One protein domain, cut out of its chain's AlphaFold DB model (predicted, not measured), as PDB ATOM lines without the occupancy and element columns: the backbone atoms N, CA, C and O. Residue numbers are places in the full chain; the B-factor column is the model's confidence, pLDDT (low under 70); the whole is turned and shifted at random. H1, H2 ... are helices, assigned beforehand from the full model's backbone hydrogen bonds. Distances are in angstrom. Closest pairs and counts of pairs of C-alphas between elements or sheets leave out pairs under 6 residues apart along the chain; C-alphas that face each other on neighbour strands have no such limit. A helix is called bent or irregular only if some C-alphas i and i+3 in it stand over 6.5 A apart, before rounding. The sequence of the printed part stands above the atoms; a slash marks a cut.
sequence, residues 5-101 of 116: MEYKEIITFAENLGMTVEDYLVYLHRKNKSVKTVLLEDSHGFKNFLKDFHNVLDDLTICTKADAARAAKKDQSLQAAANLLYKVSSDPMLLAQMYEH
ATOM      1  N   MET A   5     -12.775  -7.254  -3.650       80.44
ATOM      2  CA  MET A   5     -12.421  -8.595  -3.164       80.44
ATOM      3  C   MET A   5     -12.596  -8.675  -1.646       80.44
ATOM      4  O   MET A   5     -13.332  -9.528  -1.167       80.44
ATOM      5  N   GLU A   6     -12.055  -7.696  -0.921       80.00
ATOM      6  CA  GLU A   6     -12.168  -7.585   0.540       80.00
ATOM      7  C   GLU A   6     -13.635  -7.505   0.991       80.00
ATOM      8  O   GLU A   6     -14.060  -8.210   1.901       80.00
ATOM      9  N   TYR A   7     -14.457  -6.708   0.303       83.56
ATOM     10  CA  TYR A   7     -15.881  -6.606   0.624       83.56
ATOM     11  C   TYR A   7     -16.652  -7.905   0.332       83.56
ATOM     12  O   TYR A   7     -17.531  -8.290   1.100       83.56
ATOM     13  N   LYS A   8     -16.294  -8.637  -0.735       86.38
ATOM     14  CA  LYS A   8     -16.884  -9.956  -1.032       86.38
ATOM     15  C   LYS A   8     -16.497 -11.011  -0.004       86.38
ATOM     16  O   LYS A   8     -17.327 -11.844   0.355       86.38
ATOM     17  N   GLU A   9     -15.261 -10.970   0.479       86.50
ATOM     18  CA  GLU A   9     -14.816 -11.826   1.576       86.50
ATOM     19  C   GLU A   9     -15.608 -11.523   2.848       86.50
ATOM     20  O   GLU A   9     -16.127 -12.448   3.465       86.50
ATOM     21  N   ILE A  10     -15.803 -10.246   3.191       87.56
ATOM     22  CA  ILE A  10     -16.622  -9.824   4.340       87.56
ATOM     23  C   ILE A  10     -18.050 -10.372   4.242       87.56
ATOM     24  O   ILE A  10     -18.550 -10.910   5.228       87.56
ATOM     25  N   ILE A  11     -18.688 -10.283   3.070       88.69
ATOM     26  CA  ILE A  11     -20.025 -10.856   2.847       88.69
ATOM     27  C   ILE A  11     -20.008 -12.367   3.094       88.69
ATOM     28  O   ILE A  11     -20.814 -12.877   3.869       88.69
ATOM     29  N   THR A  12     -19.041 -13.070   2.503       88.69
ATOM     30  CA  THR A  12     -18.905 -14.528   2.635       88.69
ATOM     31  C   THR A  12     -18.686 -14.943   4.095       88.69
ATOM     32  O   THR A  12     -19.249 -15.928   4.568       88.69
ATOM     33  N   PHE A  13     -17.877 -14.190   4.845       87.69
ATOM     34  CA  PHE A  13     -17.643 -14.447   6.264       87.69
ATOM     35  C   PHE A  13     -18.878 -14.174   7.123       87.69
ATOM     36  O   PHE A  13     -19.169 -14.976   8.011       87.69
ATOM     37  N   ALA A  14     -19.615 -13.094   6.850       87.12
ATOM     38  CA  ALA A  14     -20.864 -12.797   7.544       87.12
ATOM     39  C   ALA A  14     -21.883 -13.933   7.350       87.12
ATOM     40  O   ALA A  14     -22.415 -14.454   8.330       87.12
ATOM     41  N   GLU A  15     -22.062 -14.396   6.108       88.94
ATOM     42  CA  GLU A  15     -22.950 -15.515   5.767       88.94
ATOM     43  C   GLU A  15     -22.551 -16.813   6.483       88.94
ATOM     44  O   GLU A  15     -23.395 -17.464   7.099       88.94
ATOM     45  N   ASN A  16     -21.260 -17.162   6.477       90.06
ATOM     46  CA  ASN A  16     -20.749 -18.360   7.155       90.06
ATOM     47  C   ASN A  16     -20.974 -18.340   8.673       90.06
ATOM     48  O   ASN A  16     -21.091 -19.396   9.295       90.06
ATOM     49  N   LEU A  17     -21.019 -17.152   9.276       83.62
ATOM     50  CA  LEU A  17     -21.273 -16.960  10.703       83.62
ATOM     51  C   LEU A  17     -22.764 -16.784  11.026       83.62
ATOM     52  O   LEU A  17     -23.111 -16.615  12.195       83.62
ATOM     53  N   GLY A  18     -23.645 -16.816  10.020       91.12
ATOM     54  CA  GLY A  18     -25.075 -16.556  10.191       91.12
ATOM     55  C   GLY A  18     -25.381 -15.121  10.632       91.12
ATOM     56  O   GLY A  18     -26.384 -14.889  11.303       91.12
ATOM     57  N   MET A  19     -24.505 -14.171  10.299       90.69
ATOM     58  CA  MET A  19     -24.622 -12.753  10.643       90.69
ATOM     59  C   MET A  19     -25.001 -11.923   9.416       90.69
ATOM     60  O   MET A  19     -24.708 -12.293   8.279       90.69
ATOM     61  N   THR A  20     -25.612 -10.760   9.643       93.44
ATOM     62  CA  THR A  20     -25.701  -9.735   8.595       93.44
ATOM     63  C   THR A  20     -24.326  -9.106   8.354       93.44
ATOM     64  O   THR A  20     -23.434  -9.178   9.207       93.44
ATOM     65  N   VAL A  21     -24.136  -8.473   7.195       90.75
ATOM     66  CA  VAL A  21     -22.880  -7.775   6.874       90.75
ATOM     67  C   VAL A  21     -22.629  -6.652   7.880       90.75
ATOM     68  O   VAL A  21     -21.508  -6.473   8.350       90.75
ATOM     69  N   GLU A  22     -23.677  -5.923   8.255       90.88
ATOM     70  CA  GLU A  22     -23.638  -4.853   9.245       90.88
ATOM     71  C   GLU A  22     -23.221  -5.375  10.624       90.88
ATOM     72  O   GLU A  22     -22.310  -4.814  11.242       90.88
ATOM     73  N   ASP A  23     -23.823  -6.474  11.086       85.31
ATOM     74  CA  ASP A  23     -23.463  -7.102  12.362       85.31
ATOM     75  C   ASP A  23     -22.013  -7.586  12.355       85.31
ATOM     76  O   ASP A  23     -21.287  -7.409  13.339       85.31
ATOM     77  N   TYR A  24     -21.558  -8.136  11.229       85.88
ATOM     78  CA  TYR A  24     -20.182  -8.585  11.076       85.88
ATOM     79  C   TYR A  24     -19.186  -7.415  11.075       85.88
ATOM     80  O   TYR A  24     -18.144  -7.489  11.726       85.88
ATOM     81  N   LEU A  25     -19.510  -6.286  10.439       87.25
ATOM     82  CA  LEU A  25     -18.683  -5.075  10.501       87.25
ATOM     83  C   LEU A  25     -18.609  -4.502  11.924       87.25
ATOM     84  O   LEU A  25     -17.532  -4.099  12.374       87.25
ATOM     85  N   VAL A  26     -19.721  -4.508  12.667       86.06
ATOM     86  CA  VAL A  26     -19.738  -4.122  14.088       86.06
ATOM     87  C   VAL A  26     -18.888  -5.083  14.921       86.06
ATOM     88  O   VAL A  26     -18.126  -4.638  15.783       86.06
ATOM     89  N   TYR A  27     -18.976  -6.386  14.658       82.56
ATOM     90  CA  TYR A  27     -18.148  -7.404  15.300       82.56
ATOM     91  C   TYR A  27     -16.651  -7.177  15.041       82.56
ATOM     92  O   TYR A  27     -15.866  -7.145  15.991       82.56
ATOM     93  N   LEU A  28     -16.256  -6.926  13.789       83.19
ATOM     94  CA  LEU A  28     -14.873  -6.604  13.425       83.19
ATOM     95  C   LEU A  28     -14.388  -5.321  14.108       83.19
ATOM     96  O   LEU A  28     -13.283  -5.281  14.649       83.19
ATOM     97  N   HIS A  29     -15.223  -4.279  14.147       84.00
ATOM     98  CA  HIS A  29     -14.883  -3.039  14.838       84.00
ATOM     99  C   HIS A  29     -14.663  -3.261  16.341       84.00
ATOM    100  O   HIS A  29     -13.696  -2.744  16.905       84.00
ATOM    101  N   ARG A  30     -15.520  -4.063  16.987       81.62
ATOM    102  CA  ARG A  30     -15.355  -4.446  18.397       81.62
ATOM    103  C   ARG A  30     -14.051  -5.208  18.611       81.62
ATOM    104  O   ARG A  30     -13.293  -4.807  19.486       81.62
ATOM    105  N   LYS A  31     -13.744  -6.207  17.775       77.75
ATOM    106  CA  LYS A  31     -12.465  -6.937  17.813       77.75
ATOM    107  C   LYS A  31     -11.256  -6.007  17.705       77.75
ATOM    108  O   LYS A  31     -10.338  -6.093  18.513       77.75
ATOM    109  N   ASN A  32     -11.273  -5.072  16.758       79.25
ATOM    110  CA  ASN A  32     -10.172  -4.123  16.580       79.25
ATOM    111  C   ASN A  32     -10.024  -3.165  17.767       79.25
ATOM    112  O   ASN A  32      -8.906  -2.829  18.161       79.25
ATOM    113  N   LYS A  33     -11.141  -2.728  18.357       79.25
ATOM    114  CA  LYS A  33     -11.124  -1.905  19.570       79.25
ATOM    115  C   LYS A  33     -10.539  -2.670  20.760       79.25
ATOM    116  O   LYS A  33      -9.757  -2.100  21.508       79.25
ATOM    117  N   SER A  34     -10.882  -3.944  20.883       70.69
ATOM    118  CA  SER A  34     -10.365  -4.861  21.897       70.69
ATOM    119  C   SER A  34      -8.839  -4.998  21.826       70.69
ATOM    120  O   SER A  34      -8.123  -4.683  22.776       70.69
ATOM    121  N   VAL A  35      -8.316  -5.273  20.625       73.19
ATOM    122  CA  VAL A  35      -6.866  -5.315  20.363       73.19
ATOM    123  C   VAL A  35      -6.184  -3.988  20.709       73.19
ATOM    124  O   VAL A  35      -5.092  -3.980  21.276       73.19
ATOM    125  N   LYS A  36      -6.825  -2.849  20.418       74.38
ATOM    126  CA  LYS A  36      -6.306  -1.531  20.807       74.38
ATOM    127  C   LYS A  36      -6.192  -1.386  22.330       74.38
ATOM    128  O   LYS A  36      -5.179  -0.872  22.795       74.38
ATOM    129  N   THR A  37      -7.198  -1.821  23.087       73.56
ATOM    130  CA  THR A  37      -7.179  -1.795  24.559       73.56
ATOM    131  C   THR A  37      -6.050  -2.667  25.109       73.56
ATOM    132  O   THR A  37      -5.242  -2.182  25.893       73.56
ATOM    133  N   VAL A  38      -5.892  -3.898  24.618       72.31
ATOM    134  CA  VAL A  38      -4.781  -4.777  25.028       72.31
ATOM    135  C   VAL A  38      -3.415  -4.137  24.769       72.31
ATOM    136  O   VAL A  38      -2.562  -4.092  25.652       72.31
ATOM    137  N   LEU A  39      -3.198  -3.611  23.561       70.50
ATOM    138  CA  LEU A  39      -1.885  -3.102  23.161       70.50
ATOM    139  C   LEU A  39      -1.523  -1.761  23.811       70.50
ATOM    140  O   LEU A  39      -0.339  -1.491  24.014       70.50
ATOM    141  N   LEU A  40      -2.507  -0.905  24.103       72.31
ATOM    142  CA  LEU A  40      -2.261   0.462  24.578       72.31
ATOM    143  C   LEU A  40      -2.576   0.671  26.061       72.31
ATOM    144  O   LEU A  40      -1.923   1.500  26.692       72.31
ATOM    145  N   GLU A  41      -3.554  -0.040  26.617       76.88
ATOM    146  CA  GLU A  41      -4.058   0.194  27.978       76.88
ATOM    147  C   GLU A  41      -3.506  -0.842  28.971       76.88
ATOM    148  O   GLU A  41      -3.135  -0.465  30.080       76.88
ATOM    149  N   ASP A  42      -3.326  -2.105  28.557       75.94
ATOM    150  CA  ASP A  42      -2.719  -3.172  29.377       75.94
ATOM    151  C   ASP A  42      -1.406  -3.718  28.786       75.94
ATOM    152  O   ASP A  42      -1.129  -4.918  28.711       75.94
ATOM    153  N   SER A  43      -0.537  -2.797  28.377       74.88
ATOM    154  CA  SER A  43       0.778  -3.147  27.828       74.88
ATOM    155  C   SER A  43       1.646  -3.978  28.790       74.88
ATOM    156  O   SER A  43       2.521  -4.724  28.343       74.88
ATOM    157  N   HIS A  44       1.424  -3.875  30.107       80.94
ATOM    158  CA  HIS A  44       2.187  -4.625  31.104       80.94
ATOM    159  C   HIS A  44       1.737  -6.086  31.198       80.94
ATOM    160  O   HIS A  44       2.584  -6.979  31.126       80.94
ATOM    161  N   GLY A  45       0.430  -6.340  31.317       80.75
ATOM    162  CA  GLY A  45      -0.103  -7.697  31.341       80.75
ATOM    163  C   GLY A  45       0.146  -8.425  30.018       80.75
ATOM    164  O   GLY A  45       0.655  -9.548  30.016       80.75
ATOM    165  N   PHE A  46      -0.041  -7.731  28.891       80.69
ATOM    166  CA  PHE A  46       0.263  -8.281  27.570       80.69
ATOM    167  C   PHE A  46       1.744  -8.670  27.419       80.69
ATOM    168  O   PHE A  46       2.071  -9.719  26.865       80.69
ATOM    169  N   LYS A  47       2.668  -7.871  27.967       82.06
ATOM    170  CA  LYS A  47       4.104  -8.195  27.963       82.06
ATOM    171  C   LYS A  47       4.422  -9.465  28.759       82.06
ATOM    172  O   LYS A  47       5.293 -10.230  28.343       82.06
ATOM    173  N   ASN A  48       3.746  -9.686  29.886       83.19
ATOM    174  CA  ASN A  48       3.916 -10.907  30.675       83.19
ATOM    175  C   ASN A  48       3.383 -12.125  29.912       83.19
ATOM    176  O   ASN A  48       4.103 -13.112  29.782       83.19
ATOM    177  N   PHE A  49       2.206 -12.004  29.295       85.12
ATOM    178  CA  PHE A  49       1.666 -13.038  28.413       85.12
ATOM    179  C   PHE A  49       2.621 -13.395  27.271       85.12
ATOM    180  O   PHE A  49       2.875 -14.572  27.038       85.12
ATOM    181  N   LEU A  50       3.206 -12.405  26.587       83.38
ATOM    182  CA  LEU A  50       4.177 -12.668  25.520       83.38
ATOM    183  C   LEU A  50       5.385 -13.458  26.030       83.38
ATOM    184  O   LEU A  50       5.874 -14.355  25.345       83.38
ATOM    185  N   LYS A  51       5.865 -13.147  27.237       82.94
ATOM    186  CA  LYS A  51       6.977 -13.876  27.850       82.94
ATOM    187  C   LYS A  51       6.606 -15.339  28.103       82.94
ATOM    188  O   LYS A  51       7.378 -16.221  27.740       82.94
ATOM    189  N   ASP A  52       5.432 -15.593  28.672       81.94
ATOM    190  CA  ASP A  52       4.961 -16.952  28.962       81.94
ATOM    191  C   ASP A  52       4.688 -17.743  27.677       81.94
ATOM    192  O   ASP A  52       5.103 -18.895  27.551       81.94
ATOM    193  N   PHE A  53       4.086 -17.095  26.679       82.81
ATOM    194  CA  PHE A  53       3.871 -17.652  25.347       82.81
ATOM    195  C   PHE A  53       5.187 -18.098  24.692       82.81
ATOM    196  O   PHE A  53       5.276 -19.209  24.166       82.81
ATOM    197  N   HIS A  54       6.229 -17.266  24.755       82.25
ATOM    198  CA  HIS A  54       7.533 -17.615  24.196       82.25
ATOM    199  C   HIS A  54       8.256 -18.708  24.990       82.25
ATOM    200  O   HIS A  54       8.866 -19.570  24.366       82.25
ATOM    201  N   ASN A  55       8.109 -18.763  26.318       81.38
ATOM    202  CA  ASN A  55       8.650 -19.875  27.111       81.38
ATOM    203  C   ASN A  55       8.041 -21.225  26.687       81.38
ATOM    204  O   ASN A  55       8.763 -22.205  26.526       81.38
ATOM    205  N   VAL A  56       6.724 -21.276  26.442       79.00
ATOM    206  CA  VAL A  56       6.054 -22.496  25.953       79.00
ATOM    207  C   VAL A  56       6.567 -22.893  24.565       79.00
ATOM    208  O   VAL A  56       6.767 -24.077  24.288       79.00
ATOM    209  N   LEU A  57       6.805 -21.921  23.683       76.38
ATOM    210  CA  LEU A  57       7.398 -22.181  22.368       76.38
ATOM    211  C   LEU A  57       8.840 -22.695  22.473       76.38
ATOM    212  O   LEU A  57       9.209 -23.627  21.753       76.38
ATOM    213  N   ASP A  58       9.637 -22.136  23.376       74.25
ATOM    214  CA  ASP A  58      10.997 -22.599  23.641       74.25
ATOM    215  C   ASP A  58      10.978 -24.054  24.141       74.25
ATOM    216  O   ASP A  58      11.670 -24.908  23.585       74.25
ATOM    217  N   ASP A  59      10.094 -24.403  25.077       70.75
ATOM    218  CA  ASP A  59       9.936 -25.782  25.566       70.75
ATOM    219  C   ASP A  59       9.535 -26.770  24.453       70.75
ATOM    220  O   ASP A  59      10.052 -27.895  24.375       70.75
ATOM    221  N   LEU A  60       8.651 -26.348  23.541       67.75
ATOM    222  CA  LEU A  60       8.236 -27.149  22.384       67.75
ATOM    223  C   LEU A  60       9.369 -27.345  21.361       67.75
ATOM    224  O   LEU A  60       9.407 -28.373  20.678       67.75
ATOM    225  N   THR A  61      10.316 -26.408  21.269       65.69
ATOM    226  CA  THR A  61      11.455 -26.471  20.334       65.69
ATOM    227  C   THR A  61      12.705 -27.133  20.936       65.69
ATOM    228  O   THR A  61      13.504 -27.724  20.203       65.69
ATOM    229  N   ILE A  62      12.853 -27.152  22.267       63.34
ATOM    230  CA  ILE A  62      13.968 -27.790  22.997       63.34
ATOM    231  C   ILE A  62      13.872 -29.331  23.018       63.34
ATOM    232  O   ILE A  62      14.872 -30.011  23.272       63.34
ATOM    233  N   CYS A  63      12.744 -29.933  22.613       52.97
ATOM    234  CA  CYS A  63      12.571 -31.390  22.424       52.97
ATOM    235  C   CYS A  63      13.487 -32.035  21.346       52.97
ATOM    236  O   CYS A  63      13.242 -33.141  20.854       52.97
ATOM    237  N   THR A  64      14.576 -31.378  20.952       52.03
ATOM    238  CA  THR A  64      15.530 -31.831  19.941       52.03
ATOM    239  C   THR A  64      16.535 -32.875  20.437       52.03
ATOM    240  O   THR A  64      17.105 -33.551  19.581       52.03
ATOM    241  N   LYS A  65      16.729 -33.090  21.753       52.06
ATOM    242  CA  LYS A  65      17.871 -33.894  22.253       52.06
ATOM    243  C   LYS A  65      17.614 -35.068  23.214       52.06
ATOM    244  O   LYS A  65      18.583 -35.758  23.515       52.06
ATOM    245  N   ALA A  66      16.390 -35.364  23.655       54.44
ATOM    246  CA  ALA A  66      16.163 -36.484  24.584       54.44
ATOM    247  C   ALA A  66      15.012 -37.413  24.151       54.44
ATOM    248  O   ALA A  66      13.873 -36.977  23.987       54.44
ATOM    249  N   ASP A  67      15.356 -38.696  24.019       54.12
ATOM    250  CA  ASP A  67      14.513 -39.895  23.908       54.12
ATOM    251  C   ASP A  67      13.791 -40.194  22.582       54.12
ATOM    252  O   ASP A  67      12.824 -39.552  22.174       54.12
ATOM    253  N   ALA A  68      14.187 -41.311  21.961       53.44
ATOM    254  CA  ALA A  68      13.569 -41.881  20.760       53.44
ATOM    255  C   ALA A  68      12.086 -42.282  20.954       53.44
ATOM    256  O   ALA A  68      11.326 -42.293  19.991       53.44
ATOM    257  N   ALA A  69      11.635 -42.525  22.192       54.06
ATOM    258  CA  ALA A  69      10.221 -42.762  22.515       54.06
ATOM    259  C   ALA A  69       9.359 -41.481  22.468       54.06
ATOM    260  O   ALA A  69       8.140 -41.558  22.315       54.06
ATOM    261  N   ARG A  70       9.976 -40.291  22.552       53.22
ATOM    262  CA  ARG A  70       9.299 -39.001  22.343       53.22
ATOM    263  C   ARG A  70       9.209 -38.613  20.871       53.22
ATOM    264  O   ARG A  70       8.470 -37.689  20.573       53.22
ATOM    265  N   ALA A  71       9.885 -39.304  19.949       53.53
ATOM    266  CA  ALA A  71       9.990 -38.900  18.542       53.53
ATOM    267  C   ALA A  71       8.633 -38.795  17.807       53.53
ATOM    268  O   ALA A  71       8.406 -37.832  17.086       53.53
ATOM    269  N   ALA A  72       7.687 -39.710  18.053       55.38
ATOM    270  CA  ALA A  72       6.355 -39.632  17.436       55.38
ATOM    271  C   ALA A  72       5.487 -38.492  18.012       55.38
ATOM    272  O   ALA A  72       4.733 -37.852  17.282       55.38
ATOM    273  N   LYS A  73       5.617 -38.193  19.316       56.69
ATOM    274  CA  LYS A  73       4.993 -37.006  19.936       56.69
ATOM    275  C   LYS A  73       5.702 -35.712  19.518       56.69
ATOM    276  O   LYS A  73       5.059 -34.681  19.391       56.69
ATOM    277  N   LYS A  74       7.009 -35.781  19.262       61.25
ATOM    278  CA  LYS A  74       7.872 -34.676  18.837       61.25
ATOM    279  C   LYS A  74       7.481 -34.150  17.462       61.25
ATOM    280  O   LYS A  74       7.427 -32.937  17.318       61.25
ATOM    281  N   ASP A  75       7.152 -35.006  16.497       64.19
ATOM    282  CA  ASP A  75       6.715 -34.539  15.172       64.19
ATOM    283  C   ASP A  75       5.389 -33.771  15.248       64.19
ATOM    284  O   ASP A  75       5.267 -32.696  14.665       64.19
ATOM    285  N   GLN A  76       4.428 -34.248  16.048       67.00
ATOM    286  CA  GLN A  76       3.174 -33.524  16.283       67.00
ATOM    287  C   GLN A  76       3.393 -32.213  17.050       67.00
ATOM    288  O   GLN A  76       2.810 -31.192  16.688       67.00
ATOM    289  N   SER A  77       4.253 -32.204  18.073       66.50
ATOM    290  CA  SER A  77       4.592 -30.992  18.831       66.50
ATOM    291  C   SER A  77       5.348 -29.962  17.989       66.50
ATOM    292  O   SER A  77       5.045 -28.776  18.076       66.50
ATOM    293  N   LEU A  78       6.279 -30.394  17.135       69.94
ATOM    294  CA  LEU A  78       6.997 -29.521  16.204       69.94
ATOM    295  C   LEU A  78       6.070 -28.982  15.117       69.94
ATOM    296  O   LEU A  78       6.148 -27.802  14.792       69.94
ATOM    297  N   GLN A  79       5.166 -29.807  14.588       73.75
ATOM    298  CA  GLN A  79       4.162 -29.358  13.627       73.75
ATOM    299  C   GLN A  79       3.190 -28.354  14.263       73.75
ATOM    300  O   GLN A  79       2.863 -27.342  13.644       73.75
ATOM    301  N   ALA A  80       2.759 -28.587  15.505       72.44
ATOM    302  CA  ALA A  80       1.922 -27.653  16.251       72.44
ATOM    303  C   ALA A  80       2.653 -26.329  16.527       72.44
ATOM    304  O   ALA A  80       2.089 -25.265  16.269       72.44
ATOM    305  N   ALA A  81       3.914 -26.382  16.966       71.94
ATOM    306  CA  ALA A  81       4.744 -25.201  17.185       71.94
ATOM    307  C   ALA A  81       4.983 -24.424  15.882       71.94
ATOM    308  O   ALA A  81       4.808 -23.210  15.856       71.94
ATOM    309  N   ALA A  82       5.302 -25.112  14.781       75.50
ATOM    310  CA  ALA A  82       5.489 -24.497  13.470       75.50
ATOM    311  C   ALA A  82       4.203 -23.833  12.955       75.50
ATOM    312  O   ALA A  82       4.242 -22.695  12.495       75.50
ATOM    313  N   ASN A  83       3.052 -24.504  13.086       78.06
ATOM    314  CA  ASN A  83       1.753 -23.940  12.716       78.06
ATOM    315  C   ASN A  83       1.405 -22.708  13.559       78.06
ATOM    316  O   ASN A  83       0.885 -21.727  13.028       78.06
ATOM    317  N   LEU A  84       1.674 -22.757  14.864       77.38
ATOM    318  CA  LEU A  84       1.407 -21.649  15.772       77.38
ATOM    319  C   LEU A  84       2.315 -20.455  15.461       77.38
ATOM    320  O   LEU A  84       1.800 -19.358  15.271       77.38
ATOM    321  N   LEU A  85       3.625 -20.685  15.308       78.56
ATOM    322  CA  LEU A  85       4.616 -19.680  14.899       78.56
ATOM    323  C   LEU A  85       4.242 -19.029  13.562       78.56
ATOM    324  O   LEU A  85       4.264 -17.806  13.443       78.56
ATOM    325  N   TYR A  86       3.840 -19.831  12.575       78.56
ATOM    326  CA  TYR A  86       3.398 -19.328  11.279       78.56
ATOM    327  C   TYR A  86       2.180 -18.409  11.414       78.56
ATOM    328  O   TYR A  86       2.203 -17.287  10.906       78.56
ATOM    329  N   LYS A  87       1.152 -18.835  12.159       79.19
ATOM    330  CA  LYS A  87      -0.068 -18.044  12.377       79.19
ATOM    331  C   LYS A  87       0.208 -16.724  13.096       79.19
ATOM    332  O   LYS A  87      -0.226 -15.688  12.608       79.19
ATOM    333  N   VAL A  88       0.970 -16.733  14.194       78.94
ATOM    334  CA  VAL A  88       1.277 -15.494  14.939       78.94
ATOM    335  C   VAL A  88       2.229 -14.561  14.188       78.94
ATOM    336  O   VAL A  88       2.182 -13.354  14.390       78.94
ATOM    337  N   SER A  89       3.078 -15.091  13.299       71.94
ATOM    338  CA  SER A  89       3.941 -14.264  12.437       71.94
ATOM    339  C   SER A  89       3.187 -13.621  11.269       71.94
ATOM    340  O   SER A  89       3.586 -12.560  10.792       71.94
ATOM    341  N   SER A  90       2.110 -14.266  10.812       72.94
ATOM    342  CA  SER A  90       1.316 -13.839   9.654       72.94
ATOM    343  C   SER A  90       0.165 -12.906  10.039       72.94
ATOM    344  O   SER A  90      -0.277 -12.121   9.205       72.94
ATOM    345  N   ASP A  91      -0.300 -12.965  11.290       76.38
ATOM    346  CA  ASP A  91      -1.305 -12.058  11.845       76.38
ATOM    347  C   ASP A  91      -0.798 -11.430  13.159       76.38
ATOM    348  O   ASP A  91      -0.904 -12.040  14.229       76.38
ATOM    349  N   PRO A  92      -0.276 -10.189  13.108       66.94
ATOM    350  CA  PRO A  92       0.193  -9.464  14.288       66.94
ATOM    351  C   PRO A  92      -0.891  -9.233  15.353       66.94
ATOM    352  O   PRO A  92      -0.563  -8.992  16.515       66.94
ATOM    353  N   MET A  93      -2.176  -9.284  14.980       77.50
ATOM    354  CA  MET A  93      -3.297  -9.072  15.901       77.50
ATOM    355  C   MET A  93      -3.686 -10.351  16.645       77.50
ATOM    356  O   MET A  93      -4.319 -10.269  17.700       77.50
ATOM    357  N   LEU A  94      -3.276 -11.523  16.150       80.06
ATOM    358  CA  LEU A  94      -3.625 -12.812  16.742       80.06
ATOM    359  C   LEU A  94      -3.125 -12.942  18.185       80.06
ATOM    360  O   LEU A  94      -3.849 -13.448  19.034       80.06
ATOM    361  N   LEU A  95      -1.923 -12.445  18.493       79.19
ATOM    362  CA  LEU A  95      -1.380 -12.490  19.858       79.19
ATOM    363  C   LEU A  95      -2.209 -11.654  20.835       79.19
ATOM    364  O   LEU A  95      -2.466 -12.096  21.951       79.19
ATOM    365  N   ALA A  96      -2.659 -10.473  20.409       80.81
ATOM    366  CA  ALA A  96      -3.533  -9.637  21.225       80.81
ATOM    367  C   ALA A  96      -4.891 -10.318  21.455       80.81
ATOM    368  O   ALA A  96      -5.385 -10.319  22.575       80.81
ATOM    369  N   GLN A  97      -5.449 -10.973  20.434       79.12
ATOM    370  CA  GLN A  97      -6.688 -11.748  20.571       79.12
ATOM    371  C   GLN A  97      -6.520 -12.963  21.496       79.12
ATOM    372  O   GLN A  97      -7.391 -13.239  22.317       79.12
ATOM    373  N   MET A  98      -5.396 -13.684  21.407       81.25
ATOM    374  CA  MET A  98      -5.086 -14.793  22.319       81.25
ATOM    375  C   MET A  98      -4.967 -14.323  23.771       81.25
ATOM    376  O   MET A  98      -5.394 -15.038  24.675       81.25
ATOM    377  N   TYR A  99      -4.425 -13.126  23.998       79.75
ATOM    378  CA  TYR A  99      -4.333 -12.552  25.335       79.75
ATOM    379  C   TYR A  99      -5.699 -12.235  25.944       79.75
ATOM    380  O   TYR A  99      -5.905 -12.504  27.122       79.75
ATOM    381  N   GLU A 100      -6.650 -11.725  25.160       76.25
ATOM    382  CA  GLU A 100      -8.007 -11.493  25.674       76.25
ATOM    383  C   GLU A 100      -8.629 -12.786  26.188       76.25
ATOM    384  O   GLU A 100      -9.154 -12.817  27.295       76.25
ATOM    385  N   HIS A 101      -8.495 -13.876  25.431       77.06
ATOM    386  CA  HIS A 101      -8.952 -15.191  25.877       77.06
ATOM    387  C   HIS A 101      -8.222 -15.668  27.139       77.06
ATOM    388  O   HIS A 101      -8.861 -16.168  28.057       77.06
TER     389      HIS A 101
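AT A GLANCE: This is residues 5 to 101 of the 116 residues of an uncharacterized protein of Marinilactibacillus sp. 15R (UniProt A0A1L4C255). Two long helices, H2 and H3, make a wide L, with the short H5 set in its crook; H4 folds back along H3 as a long helical hairpin, its last residues leading to H5. H1 lies across the far end of H2, and residues 65 to 70 stick out at the tip of the hairpin. The printed part has 97 residues with five named helices, H1 to H5 in order along the chain, and no named strand; its class is all helix. It is loose, with a radius of gyration of the C-alphas of 17.9 A, and elongated, spanning 54 by 32 by 20 A.

IN THESE COORDINATES: H1 is residues 5 to 16, beginning at C-alpha 5 at (-12.421, -8.595, -3.164). H2, residues 21 to 40, is 28.4 A from first to last C-alpha. H3, residues 43 to 62, is also 28.4 A long and begins at C-alpha 43 at (0.778, -3.147, 27.828). H4, residues 68 to 90, is the longest, at 32.6 A; it is irregular, with C-alphas 69 and 72 standing 7.1 A apart, and has a kink of 36 degrees near residue 75. H5, residues 94 to 101, is 10.8 A long and ends at C-alpha 101 at (-8.952, -15.191, 25.877).

HOW THE PARTS SIT: H5 is the hub, touching three helices. It touches H2 at residues 34 to 39 of H2 alone, about perpendicular at 89 degrees; the closest C-alphas are those of Val 35 and Ala 96, 5.5 A apart. It touches H3 at residues 46 to 50 of H3 alone, with the C-alphas of Phe 46 and Tyr 99 closest at 6.7 A; at 71 degrees they are only just about perpendicular. H4 and H5 touch only at the corner by their link, and only just, with 3 pairs of C-alphas within 8 A; the closest C-alphas, those of Val 88 and Leu 94, are 5.9 A apart. H2 and H3 are close but not clearly touching, about perpendicular at 89 degrees, with the C-alphas of Val 38 and Phe 46 closest at 6.6 A. H3 and H4 form a helical hairpin and touch through residues 57 to 61 and 77 to 81 alone, the C-alphas of Leu 60 and Ser 77 closest at 6.4 A. They run opposite ways at a steep tilt of 35.3 degrees, only just beyond shallow. H1 touches H2 with residues 10 to 15 alone, about perpendicular at 78 degrees, the C-alphas of Ala 14 and Val 21 closest at 5.5 A. H1 is apart from H3, H4 and H5, and H2 is apart from H4. The helix packing is mostly crossed, with no touching pair at a shallow tilt. In H1, H2, H3 and H5 every O i to N i+4 pair is within hydrogen-bond range; in H4, 16 of 19 are.

THE WHOLE: The two C-alphas farthest apart, those of Glu 22 and Asp 67, are 53.8 A apart. The printed part has no cut, and its four links are tight. The mean pLDDT of the printed part is 76.2; residues 60 to 78 and residue 92 are under 70.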